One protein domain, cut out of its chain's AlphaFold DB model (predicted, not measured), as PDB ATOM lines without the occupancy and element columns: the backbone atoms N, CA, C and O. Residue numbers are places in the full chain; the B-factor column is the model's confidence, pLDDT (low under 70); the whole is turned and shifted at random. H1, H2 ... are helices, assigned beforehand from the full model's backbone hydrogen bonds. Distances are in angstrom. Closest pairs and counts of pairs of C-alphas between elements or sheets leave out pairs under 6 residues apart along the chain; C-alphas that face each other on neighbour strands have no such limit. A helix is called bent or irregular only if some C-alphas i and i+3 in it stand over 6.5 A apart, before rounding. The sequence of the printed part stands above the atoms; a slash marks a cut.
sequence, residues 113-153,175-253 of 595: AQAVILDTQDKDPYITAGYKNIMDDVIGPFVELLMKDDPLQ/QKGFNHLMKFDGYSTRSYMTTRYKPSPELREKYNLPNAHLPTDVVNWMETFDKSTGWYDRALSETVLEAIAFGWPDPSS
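AT A GLANCE: This is residues 113 to 153 and 175 to 253 of the 595 residues of the protein "Amino_oxidase domain-containing protein" of Serendipita vermifera MAFF 305830 (UniProt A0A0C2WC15). One long helix with a kink, H1, runs along the longest axis, and shorter helices pack on it along its length: H4 and H5 by its first half, H6 crossing it further along, and H2 by its last residues. H3 sits beside H5 and meets H6 at its first residues. The printed part has 120 residues, with six named helices, H1 to H6 in chain order, and no named strand; the class is all helix. It is compact, with a radius of gyration of the C-alphas of 14.4 A, and elongated, spanning 46 by 28 by 26 A.

IN THESE COORDINATES: H1, residues 124 to 149, begins at C-alpha 124 (-78.244, 67.731, 58.313) and measures 37.3 A. It is irregular, with C-alphas 128 and 131 9.0 A apart, and has a kink of 79 degrees near residue 131. Then come H2, residues 176 to 184, H3, residues 189 to 195, H4, residues 201 to 207, H5, residues 216 to 226 and 15.2 A, and H6, residues 236 to 245 and 14.5 A, ending at C-alpha 245 (-94.183, 42.445, 68.447).

HOW THE PARTS SIT: H1 is the hub. Its residues 125 to 137 touch H4, closest at the C-alphas of Ala 129 and Tyr 207, 5.6 A, at a shallow tilt of 30 degrees, opposite ways. Its residues 126 to 132 touch H5, closest at the C-alphas of Tyr 131 and Met 222, 5.0 A. Its residues 139 to 143 touch H6, about perpendicular at 77 degrees, closest at the C-alphas of Ile 139 and Val 240, 5.8 A. Its residues 142 to 149 touch H2, closest at the C-alphas of Leu 146 and Gly 177, 4.3 A. H3 touches H5, closest at the C-alphas of Thr 194 and Thr 216, 6.4 A. Every O i to N i+4 pair is within hydrogen-bond range in H3, H4 and H6, against 17 of 22 in H1, 3 of 5 in H2 and 6 of 7 in H5.

THE WHOLE: The C-alphas farthest apart, of Gln 121 and Leu 152, are 46.5 A apart. Residues 154 to 174 are not printed, and C-alphas 153 and 175 are 15.2 A apart across this cut. Of the links printed whole, no link is long. Residues 150 to 153 and 175 have pLDDT under 70.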
ATOM      1  N   ALA A 113     -87.444  67.023  54.774       96.25
ATOM      2  CA  ALA A 113     -87.317  67.110  56.221       96.25
ATOM      3  C   ALA A 113     -86.779  68.471  56.683       96.25
ATOM      4  O   ALA A 113     -87.208  68.970  57.726       96.25
ATOM      5  N   GLN A 114     -85.902  69.117  55.904       95.94
ATOM      6  CA  GLN A 114     -85.426  70.468  56.222       95.94
ATOM      7  C   GLN A 114     -86.563  71.495  56.365       95.94
ATOM      8  O   GLN A 114     -86.435  72.424  57.161       95.94
ATOM      9  N   ALA A 115     -87.682  71.324  55.653       95.19
ATOM     10  CA  ALA A 115     -88.830  72.231  55.732       95.19
ATOM     11  C   ALA A 115     -89.675  72.063  57.007       95.19
ATOM     12  O   ALA A 115     -90.518  72.914  57.288       95.19
ATOM     13  N   VAL A 116     -89.470  70.988  57.775       95.62
ATOM     14  CA  VAL A 116     -90.231  70.702  59.007       95.62
ATOM     15  C   VAL A 116     -89.361  70.656  60.264       95.62
ATOM     16  O   VAL A 116     -89.886  70.759  61.370       95.62
ATOM     17  N   ILE A 117     -88.039  70.565  60.113       97.56
ATOM     18  CA  ILE A 117     -87.064  70.741  61.194       97.56
ATOM     19  C   ILE A 117     -86.565  72.188  61.125       97.56
ATOM     20  O   ILE A 117     -85.619  72.487  60.398       97.56
ATOM     21  N   LEU A 118     -87.228  73.116  61.814       96.69
ATOM     22  CA  LEU A 118     -86.973  74.558  61.664       96.69
ATOM     23  C   LEU A 118     -86.091  75.150  62.769       96.69
ATOM     24  O   LEU A 118     -85.292  76.043  62.484       96.69
ATOM     25  N   ASP A 119     -86.188  74.630  63.989       97.44
ATOM     26  CA  ASP A 119     -85.538  75.196  65.174       97.44
ATOM     27  C   ASP A 119     -84.103  74.676  65.338       97.44
ATOM     28  O   ASP A 119     -83.227  75.362  65.870       97.44
ATOM     29  N   THR A 120     -83.831  73.470  64.841       97.56
ATOM     30  CA  THR A 120     -82.483  72.905  64.811       97.56
ATOM     31  C   THR A 120     -81.672  73.530  63.680       97.56
ATOM     32  O   THR A 120     -81.988  73.353  62.500       97.56
ATOM     33  N   GLN A 121     -80.606  74.253  64.037       93.94
ATOM     34  CA  GLN A 121     -79.696  74.880  63.072       93.94
ATOM     35  C   GLN A 121     -78.886  73.830  62.296       93.94
ATOM     36  O   GLN A 121     -78.974  73.779  61.072       93.94
ATOM     37  N   ASP A 122     -78.156  72.962  63.002       93.88
ATOM     38  CA  ASP A 122     -77.338  71.891  62.413       93.88
ATOM     39  C   ASP A 122     -78.153  70.594  62.267       93.88
ATOM     40  O   ASP A 122     -78.021  69.643  63.042       93.88
ATOM     41  N   LYS A 123     -79.111  70.609  61.332       96.50
ATOM     42  CA  LYS A 123     -80.108  69.537  61.156       96.50
ATOM     43  C   LYS A 123     -79.666  68.405  60.221       96.50
ATOM     44  O   LYS A 123     -80.195  67.296  60.313       96.50
ATOM     45  N   ASP A 124     -78.690  68.664  59.354       96.56
ATOM     46  CA  ASP A 124     -78.244  67.731  58.313       96.56
ATOM     47  C   ASP A 124     -77.737  66.382  58.851       96.56
ATOM     48  O   ASP A 124     -78.089  65.355  58.256       96.56
ATOM     49  N   PRO A 125     -77.007  66.312  59.986       97.25
ATOM     50  CA  PRO A 125     -76.636  65.035  60.599       97.25
ATOM     51  C   PRO A 125     -77.842  64.148  60.935       97.25
ATOM     52  O   PRO A 125     -77.821  62.944  60.677       97.25
ATOM     53  N   TYR A 126     -78.925  64.732  61.463       97.44
ATOM     54  CA  TYR A 126     -80.140  63.993  61.829       97.44
ATOM     55  C   TYR A 126     -80.901  63.494  60.599       97.44
ATOM     56  O   TYR A 126     -81.336  62.341  60.568       97.44
ATOM     57  N   ILE A 127     -81.027  64.339  59.572       96.69
ATOM     58  CA  ILE A 127     -81.683  63.981  58.307       96.69
ATOM     59  C   ILE A 127     -80.901  62.863  57.610       96.69
ATOM     60  O   ILE A 127     -81.489  61.861  57.208       96.69
ATOM     61  N   THR A 128     -79.572  62.990  57.547       96.12
ATOM     62  CA  THR A 128     -78.678  61.993  56.937       96.12
ATOM     63  C   THR A 128     -78.700  60.665  57.692       96.12
ATOM     64  O   THR A 128     -78.722  59.605  57.068       96.12
ATOM     65  N   ALA A 129     -78.720  60.703  59.030       96.19
ATOM     66  CA  ALA A 129     -78.884  59.502  59.843       96.19
ATOM     67  C   ALA A 129     -80.231  58.819  59.571       96.19
ATOM     68  O   ALA A 129     -80.298  57.589  59.514       96.19
ATOM     69  N   GLY A 130     -81.289  59.606  59.368       96.00
ATOM     70  CA  GLY A 130     -82.635  59.118  59.121       96.00
ATOM     71  C   GLY A 130     -83.324  58.632  60.398       96.00
ATOM     72  O   GLY A 130     -82.707  58.034  61.283       96.00
ATOM     73  N   TYR A 131     -84.644  58.829  60.475       95.44
ATOM     74  CA  TYR A 131     -85.432  58.478  61.661       95.44
ATOM     75  C   TYR A 131     -85.267  57.007  62.081       95.44
ATOM     76  O   TYR A 131     -85.195  56.721  63.272       95.44
ATOM     77  N   LYS A 132     -85.158  56.078  61.118       94.06
ATOM     78  CA  LYS A 132     -85.064  54.641  61.400       94.06
ATOM     79  C   LYS A 132     -83.792  54.290  62.172       94.06
ATOM     80  O   LYS A 132     -83.886  53.620  63.190       94.06
ATOM     81  N   ASN A 133     -82.622  54.752  61.719       96.56
ATOM     82  CA  ASN A 133     -81.358  54.419  62.385       96.56
ATOM     83  C   ASN A 133     -81.285  55.043  63.782       96.56
ATOM     84  O   ASN A 133     -80.782  54.411  64.705       96.56
ATOM     85  N   ILE A 134     -81.809  56.263  63.944       98.06
ATOM     86  CA  ILE A 134     -81.886  56.905  65.259       98.06
ATOM     87  C   ILE A 134     -82.851  56.127  66.165       98.06
ATOM     88  O   ILE A 134     -82.515  55.852  67.309       98.06
ATOM     89  N   MET A 135     -84.028  55.732  65.676       97.75
ATOM     90  CA  MET A 135     -84.995  54.979  66.481       97.75
ATOM     91  C   MET A 135     -84.476  53.591  66.870       97.75
ATOM     92  O   MET A 135     -84.627  53.198  68.025       97.75
ATOM     93  N   ASP A 136     -83.810  52.883  65.952       97.00
ATOM     94  CA  ASP A 136     -83.151  51.604  66.244       97.00
ATOM     95  C   ASP A 136     -82.104  51.757  67.361       97.00
ATOM     96  O   ASP A 136     -82.024  50.908  68.245       97.00
ATOM     97  N   ASP A 137     -81.353  52.862  67.378       98.25
ATOM     98  CA  ASP A 137     -80.392  53.185  68.440       98.25
ATOM     99  C   ASP A 137     -81.072  53.564  69.771       98.25
ATOM    100  O   ASP A 137     -80.588  53.206  70.845       98.25
ATOM    101  N   VAL A 138     -82.225  54.244  69.718       98.31
ATOM    102  CA  VAL A 138     -83.030  54.602  70.901       98.31
ATOM    103  C   VAL A 138     -83.562  53.357  71.614       98.31
ATOM    104  O   VAL A 138     -83.482  53.279  72.843       98.31
ATOM    105  N   ILE A 139     -84.140  52.402  70.876       97.25
ATOM    106  CA  ILE A 139     -84.837  51.246  71.471       97.25
ATOM    107  C   ILE A 139     -83.973  49.989  71.562       97.25
ATOM    108  O   ILE A 139     -84.238  49.137  72.414       97.25
ATOM    109  N   GLY A 140     -82.952  49.864  70.712       95.38
ATOM    110  CA  GLY A 140     -82.159  48.649  70.552       95.38
ATOM    111  C   GLY A 140     -81.577  48.105  71.855       95.38
ATOM    112  O   GLY A 140     -81.819  46.936  72.162       95.38
ATOM    113  N   PRO A 141     -80.937  48.932  72.706       95.06
ATOM    114  CA  PRO A 141     -80.416  48.471  73.992       95.06
ATOM    115  C   PRO A 141     -81.482  47.853  74.911       95.06
ATOM    116  O   PRO A 141     -81.191  46.921  75.660       95.06
ATOM    117  N   PHE A 142     -82.726  48.344  74.859       93.00
ATOM    118  CA  PHE A 142     -83.825  47.776  75.641       93.00
ATOM    119  C   PHE A 142     -84.285  46.443  75.067       93.00
ATOM    120  O   PHE A 142     -84.442  45.478  75.817       93.00
ATOM    121  N   VAL A 143     -84.487  46.382  73.749       88.75
ATOM    122  CA  VAL A 143     -84.967  45.167  73.093       88.75
ATOM    123  C   VAL A 143     -83.936  44.048  73.202       88.75
ATOM    124  O   VAL A 143     -84.296  42.938  73.571       88.75
ATOM    125  N   GLU A 144     -82.651  44.321  72.980       87.50
ATOM    126  CA  GLU A 144     -81.587  43.321  73.129       87.50
ATOM    127  C   GLU A 144     -81.518  42.730  74.540       87.50
ATOM    128  O   GLU A 144     -81.243  41.540  74.704       87.50
ATOM    129  N   LEU A 145     -81.754  43.548  75.571       85.19
ATOM    130  CA  LEU A 145     -81.815  43.064  76.947       85.19
ATOM    131  C   LEU A 145     -83.072  42.226  77.196       85.19
ATOM    132  O   LEU A 145     -82.967  41.179  77.824       85.19
ATOM    133  N   LEU A 146     -84.234  42.642  76.685       81.56
ATOM    134  CA  LEU A 146     -85.476  41.866  76.788       81.56
ATOM    135  C   LEU A 146     -85.385  40.531  76.044       81.56
ATOM    136  O   LEU A 146     -85.807  39.509  76.566       81.56
ATOM    137  N   MET A 147     -84.767  40.509  74.867       76.62
ATOM    138  CA  MET A 147     -84.541  39.282  74.101       76.62
ATOM    139  C   MET A 147     -83.615  38.301  74.828       76.62
ATOM    140  O   MET A 147     -83.696  37.103  74.582       76.62
ATOM    141  N   LYS A 148     -82.734  38.783  75.717       74.94
ATOM    142  CA  LYS A 148     -81.909  37.925  76.586       74.94
ATOM    143  C   LYS A 148     -82.689  37.378  77.779       74.94
ATOM    144  O   LYS A 148     -82.258  36.370  78.331       74.94
ATOM    145  N   ASP A 149     -83.792  38.016  78.169       70.06
ATOM    146  CA  ASP A 149     -84.708  37.482  79.181       70.06
ATOM    147  C   ASP A 149     -85.540  36.302  78.617       70.06
ATOM    148  O   ASP A 149     -86.080  35.529  79.402       70.06
ATOM    149  N   ASP A 150     -85.617  36.119  77.286       58.69
ATOM    150  CA  ASP A 150     -86.322  34.994  76.650       58.69
ATOM    151  C   ASP A 150     -85.483  33.692  76.696       58.69
ATOM    152  O   ASP A 150     -84.397  33.617  76.107       58.69
ATOM    153  N   PRO A 151     -85.962  32.631  77.370       46.00
ATOM    154  CA  PRO A 151     -85.279  31.341  77.447       46.00
ATOM    155  C   PRO A 151     -85.320  30.518  76.145       46.00
ATOM    156  O   PRO A 151     -84.631  29.500  76.075       46.00
ATOM    157  N   LEU A 152     -86.095  30.906  75.120       42.50
ATOM    158  CA  LEU A 152     -86.225  30.170  73.850       42.50
ATOM    159  C   LEU A 152     -85.422  30.758  72.680       42.50
ATOM    160  O   LEU A 152     -85.793  30.566  71.524       42.50
ATOM    161  N   GLN A 153     -84.264  31.376  72.922       41.59
ATOM    162  CA  GLN A 153     -83.324  31.737  71.843       41.59
ATOM    163  C   GLN A 153     -82.685  30.539  71.090       41.59
ATOM    164  O   GLN A 153     -81.638  30.691  70.458       41.59
ATOM    165  N   GLN A 175     -85.133  38.315  84.999       65.44
ATOM    166  CA  GLN A 175     -85.923  39.505  84.613       65.44
ATOM    167  C   GLN A 175     -85.100  40.798  84.390       65.44
ATOM    168  O   GLN A 175     -85.520  41.895  84.778       65.44
ATOM    169  N   LYS A 176     -83.860  40.709  83.908       78.25
ATOM    170  CA  LYS A 176     -82.920  41.842  83.909       78.25
ATOM    171  C   LYS A 176     -83.315  42.902  82.887       78.25
ATOM    172  O   LYS A 176     -83.266  44.086  83.231       78.25
ATOM    173  N   GLY A 177     -83.706  42.499  81.684       82.19
ATOM    174  CA  GLY A 177     -84.196  43.381  80.631       82.19
ATOM    175  C   GLY A 177     -85.495  44.072  81.018       82.19
ATOM    176  O   GLY A 177     -85.561  45.301  80.963       82.19
ATOM    177  N   PHE A 178     -86.483  43.331  81.524       82.38
ATOM    178  CA  PHE A 178     -87.744  43.928  81.977       82.38
ATOM    179  C   PHE A 178     -87.526  44.924  83.124       82.38
ATOM    180  O   PHE A 178     -87.976  46.071  83.061       82.38
ATOM    181  N   ASN A 179     -86.747  44.544  84.142       82.38
ATOM    182  CA  ASN A 179     -86.404  45.447  85.244       82.38
ATOM    183  C   ASN A 179     -85.603  46.667  84.773       82.38
ATOM    184  O   ASN A 179     -85.723  47.744  85.362       82.38
ATOM    185  N   HIS A 180     -84.776  46.521  83.735       87.44
ATOM    186  CA  HIS A 180     -84.074  47.642  83.125       87.44
ATOM    187  C   HIS A 180     -85.053  48.592  82.428       87.44
ATOM    188  O   HIS A 180     -85.039  49.782  82.741       87.44
ATOM    189  N   LEU A 181     -85.953  48.082  81.581       88.56
ATOM    190  CA  LEU A 181     -86.979  48.886  80.910       88.56
ATOM    191  C   LEU A 181     -87.852  49.646  81.920       88.56
ATOM    192  O   LEU A 181     -88.084  50.846  81.773       88.56
ATOM    193  N   MET A 182     -88.261  48.995  83.012       88.38
ATOM    194  CA  MET A 182     -89.092  49.615  84.052       88.38
ATOM    195  C   MET A 182     -88.409  50.778  84.794       88.38
ATOM    196  O   MET A 182     -89.094  51.616  85.394       88.38
ATOM    197  N   LYS A 183     -87.078  50.919  84.735       93.38
ATOM    198  CA  LYS A 183     -86.391  52.131  85.233       93.38
ATOM    199  C   LYS A 183     -86.724  53.365  84.390       93.38
ATOM    200  O   LYS A 183     -86.719  54.470  84.928       93.38
ATOM    201  N   PHE A 184     -87.064  53.168  83.118       96.50
ATOM    202  CA  PHE A 184     -87.365  54.219  82.145       96.50
ATOM    203  C   PHE A 184     -88.852  54.329  81.792       96.50
ATOM    204  O   PHE A 184     -89.233  55.249  81.081       96.50
ATOM    205  N   ASP A 185     -89.714  53.477  82.353       94.00
ATOM    206  CA  ASP A 185     -91.167  53.528  82.128       94.00
ATOM    207  C   ASP A 185     -91.794  54.893  82.470       94.00
ATOM    208  O   ASP A 185     -92.812  55.268  81.909       94.00
ATOM    209  N   GLY A 186     -91.166  55.678  83.355       96.94
ATOM    210  CA  GLY A 186     -91.603  57.041  83.680       96.94
ATOM    211  C   GLY A 186     -91.423  58.069  82.553       96.94
ATOM    212  O   GLY A 186     -91.876  59.201  82.713       96.94
ATOM    213  N   TYR A 187     -90.781  57.705  81.441       98.50
ATOM    214  CA  TYR A 187     -90.626  58.556  80.264       98.50
ATOM    215  C   TYR A 187     -91.627  58.171  79.173       98.50
ATOM    216  O   TYR A 187     -91.951  56.996  78.983       98.50
ATOM    217  N   SER A 188     -92.081  59.173  78.421       98.62
ATOM    218  CA  SER A 188     -92.617  58.922  77.091       98.62
ATOM    219  C   SER A 188     -91.462  58.711  76.116       98.62
ATOM    220  O   SER A 188     -90.321  59.063  76.429       98.62
ATOM    221  N   THR A 189     -91.724  58.173  74.928       98.69
ATOM    222  CA  THR A 189     -90.692  58.075  73.881       98.69
ATOM    223  C   THR A 189     -90.090  59.452  73.580       98.69
ATOM    224  O   THR A 189     -88.868  59.612  73.597       98.69
ATOM    225  N   ARG A 190     -90.934  60.487  73.454       98.56
ATOM    226  CA  ARG A 190     -90.520  61.881  73.239       98.56
ATOM    227  C   ARG A 190     -89.664  62.403  74.384       98.56
ATOM    228  O   ARG A 190     -88.594  62.965  74.147       98.56
ATOM    229  N   SER A 191     -90.112  62.240  75.632       98.62
ATOM    230  CA  SER A 191     -89.373  62.786  76.773       98.62
ATOM    231  C   SER A 191     -88.060  62.043  77.008       98.62
ATOM    232  O   SER A 191     -87.068  62.668  77.378       98.62
ATOM    233  N   TYR A 192     -87.995  60.742  76.714       98.75
ATOM    234  CA  TYR A 192     -86.744  59.990  76.746       98.75
ATOM    235  C   TYR A 192     -85.741  60.522  75.714       98.75
ATOM    236  O   TYR A 192     -84.606  60.838  76.076       98.75
ATOM    237  N   MET A 193     -86.172  60.700  74.461       98.69
ATOM    238  CA  MET A 193     -85.335  61.198  73.358       98.69
ATOM    239  C   MET A 193     -84.789  62.610  73.597       98.69
ATOM    240  O   MET A 193     -83.632  62.894  73.282       98.69
ATOM    241  N   THR A 194     -85.604  63.479  74.196       98.56
ATOM    242  CA  THR A 194     -85.272  64.899  74.411       98.56
ATOM    243  C   THR A 194     -84.554  65.184  75.732       98.56
ATOM    244  O   THR A 194     -83.981  66.260  75.883       98.56
ATOM    245  N   THR A 195     -84.547  64.252  76.698       98.25
ATOM    246  CA  THR A 195     -83.980  64.519  78.040       98.25
ATOM    247  C   THR A 195     -82.998  63.476  78.570       98.25
ATOM    248  O   THR A 195     -82.309  63.745  79.557       98.25
ATOM    249  N   ARG A 196     -82.929  62.275  77.978       98.00
ATOM    250  CA  ARG A 196     -82.105  61.168  78.500       98.00
ATOM    251  C   ARG A 196     -81.263  60.466  77.456       98.00
ATOM    252  O   ARG A 196     -80.070  60.292  77.690       98.00
ATOM    253  N   TYR A 197     -81.861  60.077  76.341       98.44
ATOM    254  CA  TYR A 197     -81.158  59.424  75.247       98.44
ATOM    255  C   TYR A 197     -80.097  60.348  74.649       98.44
ATOM    256  O   TYR A 197     -80.307  61.555  74.520       98.44
ATOM    257  N   LYS A 198     -78.963  59.767  74.273       98.25
ATOM    258  CA  LYS A 198     -77.960  60.391  73.416       98.25
ATOM    259  C   LYS A 198     -77.543  59.356  72.375       98.25
ATOM    260  O   LYS A 198     -77.399  58.197  72.768       98.25
ATOM    261  N   PRO A 199     -77.298  59.755  71.117       98.44
ATOM    262  CA  PRO A 199     -76.826  58.834  70.093       98.44
ATOM    263  C   PRO A 199     -75.579  58.054  70.524       98.44
ATOM    264  O   PRO A 199     -74.637  58.635  71.087       98.44
ATOM    265  N   SER A 200     -75.575  56.745  70.259       98.38
ATOM    266  CA  SER A 200     -74.433  55.870  70.543       98.38
ATOM    267  C   SER A 200     -73.145  56.369  69.875       98.38
ATOM    268  O   SER A 200     -73.199  57.090  68.873       98.38
ATOM    269  N   PRO A 201     -71.957  56.039  70.419       98.38
ATOM    270  CA  PRO A 201     -70.686  56.371  69.777       98.38
ATOM    271  C   PRO A 201     -70.639  55.982  68.294       98.38
ATOM    272  O   PRO A 201     -70.221  56.800  67.478       98.38
ATOM    273  N   GLU A 202     -71.146  54.800  67.954       97.75
ATOM    274  CA  GLU A 202     -71.177  54.254  66.599       97.75
ATOM    275  C   GLU A 202     -72.068  55.094  65.674       97.75
ATOM    276  O   GLU A 202     -71.663  55.447  64.564       97.75
ATOM    277  N   LEU A 203     -73.269  55.468  66.133       97.62
ATOM    278  CA  LEU A 203     -74.181  56.299  65.347       97.62
ATOM    279  C   LEU A 203     -73.637  57.727  65.175       97.62
ATOM    280  O   LEU A 203     -73.763  58.312  64.095       97.62
ATOM    281  N   ARG A 204     -72.997  58.280  66.215       98.06
ATOM    282  CA  ARG A 204     -72.362  59.608  66.168       98.06
ATOM    283  C   ARG A 204     -71.211  59.659  65.187       98.06
ATOM    284  O   ARG A 204     -71.157  60.595  64.399       98.06
ATOM    285  N   GLU A 205     -70.323  58.675  65.222       97.94
ATOM    286  CA  GLU A 205     -69.194  58.606  64.297       97.94
ATOM    287  C   GLU A 205     -69.674  58.466  62.850       97.94
ATOM    288  O   GLU A 205     -69.197  59.174  61.967       97.94
ATOM    289  N   LYS A 206     -70.680  57.616  62.612       97.62
ATOM    290  CA  LYS A 206     -71.188  57.347  61.263       97.62
ATOM    291  C   LYS A 206     -71.867  58.550  60.603       97.62
ATOM    292  O   LYS A 206     -71.717  58.735  59.398       97.62
ATOM    293  N   TYR A 207     -72.638  59.330  61.360       96.81
ATOM    294  CA  TYR A 207     -73.483  60.400  60.810       96.81
ATOM    295  C   TYR A 207     -73.127  61.800  61.318       96.81
ATOM    296  O   TYR A 207     -73.866  62.744  61.057       96.81
ATOM    297  N   ASN A 208     -72.013  61.942  62.040       97.19
ATOM    298  CA  ASN A 208     -71.593  63.190  62.679       97.19
ATOM    299  C   ASN A 208     -72.663  63.770  63.633       97.19
ATOM    300  O   ASN A 208     -72.882  64.978  63.690       97.19
ATOM    301  N   LEU A 209     -73.365  62.904  64.375       97.56
ATOM    302  CA  LEU A 209     -74.407  63.348  65.307       97.56
ATOM    303  C   LEU A 209     -73.798  63.961  66.585       97.56
ATOM    304  O   LEU A 209     -72.842  63.408  67.146       97.56
ATOM    305  N   PRO A 210     -74.387  65.045  67.128       96.81
ATOM    306  CA  PRO A 210     -73.950  65.630  68.392       96.81
ATOM    307  C   PRO A 210     -74.054  64.657  69.577       96.81
ATOM    308  O   PRO A 210     -74.984  63.858  69.679       96.81
ATOM    309  N   ASN A 211     -73.148  64.782  70.555       97.38
ATOM    310  CA  ASN A 211     -73.257  64.093  71.851       97.38
ATOM    311  C   ASN A 211     -74.239  64.813  72.801       97.38
ATOM    312  O   ASN A 211     -73.895  65.224  73.917       97.38
ATOM    313  N   ALA A 212     -75.469  64.998  72.333       97.31
ATOM    314  CA  ALA A 212     -76.534  65.717  73.013       97.31
ATOM    315  C   ALA A 212     -77.864  64.964  72.885       97.31
ATOM    316  O   ALA A 212     -77.991  64.028  72.099       97.31
ATOM    317  N   HIS A 213     -78.844  65.368  73.692       98.38
ATOM    318  CA  HIS A 213     -80.221  64.909  73.526       98.38
ATOM    319  C   HIS A 213     -80.795  65.422  72.204       98.38
ATOM    320  O   HIS A 213     -80.323  66.431  71.675       98.38
ATOM    321  N   LEU A 214     -81.799  64.730  71.671       98.44
ATOM    322  CA  LEU A 214     -82.385  65.124  70.396       98.44
ATOM    323  C   LEU A 214     -83.201  66.418  70.549       98.44
ATOM    324  O   LEU A 214     -83.976  66.532  71.505       98.44
ATOM    325  N   PRO A 215     -83.069  67.379  69.618       98.38
ATOM    326  CA  PRO A 215     -83.950  68.540  69.556       98.38
ATOM    327  C   PRO A 215     -85.420  68.146  69.365       98.38
ATOM    328  O   PRO A 215     -85.731  67.121  68.760       98.38
ATOM    329  N   THR A 216     -86.347  68.965  69.867       98.06
ATOM    330  CA  THR A 216     -87.782  68.618  69.860       98.06
ATOM    331  C   THR A 216     -88.362  68.531  68.446       98.06
ATOM    332  O   THR A 216     -89.123  67.612  68.161       98.06
ATOM    333  N   ASP A 217     -87.990  69.440  67.547       98.00
ATOM    334  CA  ASP A 217     -88.444  69.442  66.153       98.00
ATOM    335  C   ASP A 217     -87.917  68.231  65.362       98.00
ATOM    336  O   ASP A 217     -88.664  67.639  64.585       98.00
ATOM    337  N   VAL A 218     -86.691  67.775  65.643       98.44
ATOM    338  CA  VAL A 218     -86.162  66.499  65.127       98.44
ATOM    339  C   VAL A 218     -87.018  65.325  65.606       98.44
ATOM    340  O   VAL A 218     -87.403  64.480  64.800       98.44
ATOM    341  N   VAL A 219     -87.375  65.269  66.893       98.56
ATOM    342  CA  VAL A 219     -88.226  64.191  67.432       98.56
ATOM    343  C   VAL A 219     -89.645  64.229  66.842       98.56
ATOM    344  O   VAL A 219     -90.209  63.176  66.546       98.56
ATOM    345  N   ASN A 220     -90.213  65.417  66.615       97.62
ATOM    346  CA  ASN A 220     -91.514  65.585  65.953       97.62
ATOM    347  C   ASN A 220     -91.484  65.090  64.498       97.62
ATOM    348  O   ASN A 220     -92.405  64.404  64.044       97.62
ATOM    349  N   TRP A 221     -90.408  65.405  63.772       97.81
ATOM    350  CA  TRP A 221     -90.180  64.877  62.432       97.81
ATOM    351  C   TRP A 221     -90.071  63.349  62.451       97.81
ATOM    352  O   TRP A 221     -90.769  62.685  61.688       97.81
ATOM    353  N   MET A 222     -89.274  62.776  63.358       98.00
ATOM    354  CA  MET A 222     -89.126  61.321  63.472       98.00
ATOM    355  C   MET A 222     -90.466  60.614  63.696       98.00
ATOM    356  O   MET A 222     -90.764  59.646  62.995       98.00
ATOM    357  N   GLU A 223     -91.297  61.121  64.614       98.12
ATOM    358  CA  GLU A 223     -92.620  60.551  64.893       98.12
ATOM    359  C   GLU A 223     -93.485  60.464  63.631       98.12
ATOM    360  O   GLU A 223     -94.151  59.456  63.420       98.12
ATOM    361  N   THR A 224     -93.437  61.480  62.764       96.25
ATOM    362  CA  THR A 224     -94.242  61.542  61.530       96.25
ATOM    363  C   THR A 224     -93.959  60.373  60.579       96.25
ATOM    364  O   THR A 224     -94.876  59.868  59.924       96.25
ATOM    365  N   PHE A 225     -92.702  59.924  60.510       93.44
ATOM    366  CA  PHE A 225     -92.272  58.829  59.632       93.44
ATOM    367  C   PHE A 225     -92.291  57.452  60.305       93.44
ATOM    368  O   PHE A 225     -92.294  56.430  59.610       93.44
ATOM    369  N   ASP A 226     -92.274  57.415  61.635       93.44
ATOM    370  CA  ASP A 226     -92.210  56.185  62.419       93.44
ATOM    371  C   ASP A 226     -93.592  55.705  62.885       93.44
ATOM    372  O   ASP A 226     -93.898  54.513  62.794       93.44
ATOM    373  N   LYS A 227     -94.442  56.620  63.376       93.25
ATOM    374  CA  LYS A 227     -95.690  56.309  64.094       93.25
ATOM    375  C   LYS A 227     -96.846  57.261  63.738       93.25
ATOM    376  O   LYS A 227     -96.774  58.099  62.843       93.25
ATOM    377  N   SER A 228     -97.977  57.068  64.417       93.06
ATOM    378  CA  SER A 228     -99.139  57.967  64.357       93.06
ATOM    379  C   SER A 228     -98.937  59.200  65.241       93.06
ATOM    380  O   SER A 228     -98.107  59.197  66.151       93.06
ATOM    381  N   THR A 229     -99.690  60.269  64.980       97.06
ATOM    382  CA  THR A 229     -99.517  61.540  65.700       97.06
ATOM    383  C   THR A 229     -99.856  61.398  67.183       97.06
ATOM    384  O   THR A 229    -100.957  60.969  67.527       97.06
ATOM    385  N   GLY A 230     -98.928  61.770  68.067       96.56
ATOM    386  CA  GLY A 230     -99.086  61.654  69.521       96.56
ATOM    387  C   GLY A 230     -98.711  60.274  70.078       96.56
ATOM    388  O   GLY A 230     -98.925  60.008  71.264       96.56
ATOM    389  N   TRP A 231     -98.156  59.378  69.255       96.62
ATOM    390  CA  TRP A 231     -97.602  58.110  69.725       96.62
ATOM    391  C   TRP A 231     -96.429  58.332  70.669       96.62
ATOM    392  O   TRP A 231     -96.356  57.693  71.719       96.62
ATOM    393  N   TYR A 232     -95.508  59.237  70.325       98.25
ATOM    394  CA  TYR A 232     -94.284  59.436  71.103       98.25
ATOM    395  C   TYR A 232     -94.561  60.036  72.488       98.25
ATOM    396  O   TYR A 232     -93.681  60.038  73.344       98.25
ATOM    397  N   ASP A 233     -95.790  60.480  72.750       97.69
ATOM    398  CA  ASP A 233     -96.238  60.951  74.060       97.69
ATOM    399  C   ASP A 233     -96.769  59.820  74.964       97.69
ATOM    400  O   ASP A 233     -97.079  60.042  76.139       97.69
ATOM    401  N   ARG A 234     -96.811  58.580  74.460       97.25
ATOM    402  CA  ARG A 234     -97.021  57.360  75.254       97.25
ATOM    403  C   ARG A 234     -95.723  56.815  75.818       97.25
ATOM    404  O   ARG A 234     -94.641  57.295  75.488       97.25
ATOM    405  N   ALA A 235     -95.848  55.859  76.736       97.88
ATOM    406  CA  ALA A 235     -94.709  55.316  77.459       97.88
ATOM    407  C   ALA A 235     -93.643  54.767  76.498       97.88
ATOM    408  O   ALA A 235     -93.965  54.078  75.528       97.88
ATOM    409  N   LEU A 236     -92.366  55.017  76.804       98.25
ATOM    410  CA  LEU A 236     -91.246  54.424  76.063       98.25
ATOM    411  C   LEU A 236     -91.358  52.890  76.022       98.25
ATOM    412  O   LEU A 236     -91.066  52.266  75.006       98.25
ATOM    413  N   SER A 237     -91.823  52.299  77.123       95.44
ATOM    414  CA  SER A 237     -92.086  50.868  77.263       95.44
ATOM    415  C   SER A 237     -93.053  50.335  76.208       95.44
ATOM    416  O   SER A 237     -92.777  49.277  75.654       95.44
ATOM    417  N   GLU A 238     -94.107  51.076  75.847       96.19
ATOM    418  CA  GLU A 238     -94.998  50.684  74.744       96.19
ATOM    419  C   GLU A 238     -94.246  50.630  73.412       96.19
ATOM    420  O   GLU A 238     -94.397  49.676  72.660       96.19
ATOM    421  N   THR A 239     -93.389  51.616  73.132       97.06
ATOM    422  CA  THR A 239     -92.628  51.662  71.868       97.06
ATOM    423  C   THR A 239     -91.629  50.506  71.772       97.06
ATOM    424  O   THR A 239     -91.502  49.878  70.722       97.06
ATOM    425  N   VAL A 240     -90.959  50.174  72.879       95.31
ATOM    426  CA  VAL A 240     -90.028  49.036  72.953       95.31
ATOM    427  C   VAL A 240     -90.765  47.701  72.778       95.31
ATOM    428  O   VAL A 240     -90.346  46.869  71.974       95.31
ATOM    429  N   LEU A 241     -91.862  47.484  73.511       92.25
ATOM    430  CA  LEU A 241     -92.630  46.232  73.460       92.25
ATOM    431  C   LEU A 241     -93.322  46.039  72.103       92.25
ATOM    432  O   LEU A 241     -93.386  44.925  71.581       92.25
ATOM    433  N   GLU A 242     -93.794  47.122  71.489       92.69
ATOM    434  CA  GLU A 242     -94.381  47.093  70.155       92.69
ATOM    435  C   GLU A 242     -93.334  46.733  69.088       92.69
ATOM    436  O   GLU A 242     -93.606  45.879  68.244       92.69
ATOM    437  N   ALA A 243     -92.113  47.272  69.160       92.44
ATOM    438  CA  ALA A 243     -91.038  46.900  68.235       92.44
ATOM    439  C   ALA A 243     -90.741  45.389  68.254       92.44
ATOM    440  O   ALA A 243     -90.580  44.776  67.195       92.44
ATOM    441  N   ILE A 244     -90.757  44.767  69.438       89.88
ATOM    442  CA  ILE A 244     -90.631  43.308  69.594       89.88
ATOM    443  C   ILE A 244     -91.775  42.582  68.885       89.88
ATOM    444  O   ILE A 244     -91.548  41.628  68.143       89.88
ATOM    445  N   ALA A 245     -93.011  43.049  69.070       88.50
ATOM    446  CA  ALA A 245     -94.183  42.445  68.447       88.50
ATOM    447  C   ALA A 245     -94.179  42.541  66.907       88.50
ATOM    448  O   ALA A 245     -94.785  41.703  66.237       88.50
ATOM    449  N   PHE A 246     -93.471  43.525  66.346       89.12
ATOM    450  CA  PHE A 246     -93.220  43.652  64.906       89.12
ATOM    451  C   PHE A 246     -91.933  42.950  64.431       89.12
ATOM    452  O   PHE A 246     -91.625  43.002  63.240       89.12
ATOM    453  N   GLY A 247     -91.229  42.247  65.323       86.25
ATOM    454  CA  GLY A 247     -90.087  41.387  65.011       86.25
ATOM    455  C   GLY A 247     -88.734  42.086  64.943       86.25
ATOM    456  O   GLY A 247     -87.835  41.595  64.265       86.25
ATOM    457  N   TRP A 248     -88.561  43.214  65.633       87.81
ATOM    458  CA  TRP A 248     -87.232  43.797  65.841       87.81
ATOM    459  C   TRP A 248     -86.273  42.768  66.486       87.81
ATOM    460  O   TRP A 248     -86.715  42.019  67.362       87.81
ATOM    461  N   PRO A 249     -84.973  42.710  66.108       84.00
ATOM    462  CA  PRO A 249     -84.244  43.619  65.204       84.00
ATOM    463  C   PRO A 249     -84.393  43.334  63.715       84.00
ATOM    464  O   PRO A 249     -83.998  44.170  62.904       84.00
ATOM    465  N   ASP A 250     -84.968  42.197  63.335       84.88
ATOM    466  CA  ASP A 250     -85.107  41.805  61.934       84.88
ATOM    467  C   ASP A 250     -86.584  41.665  61.526       84.88
ATOM    468  O   ASP A 250     -87.069  40.566  61.245       84.88
ATOM    469  N   PRO A 251     -87.329  42.786  61.440       85.62
ATOM    470  CA  PRO A 251     -88.735  42.759  61.040       85.62
ATOM    471  C   PRO A 251     -88.926  42.240  59.602       85.62
ATOM    472  O   PRO A 251     -90.039  41.886  59.213       85.62
ATOM    473  N   SER A 252     -87.854  42.196  58.800       85.62
ATOM    474  CA  SER A 252     -87.884  41.764  57.403       85.62
ATOM    475  C   SER A 252     -88.004  40.245  57.240       85.62
ATOM    476  O   SER A 252     -88.559  39.787  56.239       85.62
ATOM    477  N   SER A 253     -87.553  39.461  58.226       87.19
ATOM    478  CA  SER A 253     -87.662  37.995  58.207       87.19
ATOM    479  C   SER A 253     -88.970  37.461  58.796       87.19
ATOM    480  O   SER A 253     -89.255  36.261  58.700       87.19
TER     481      SER A 253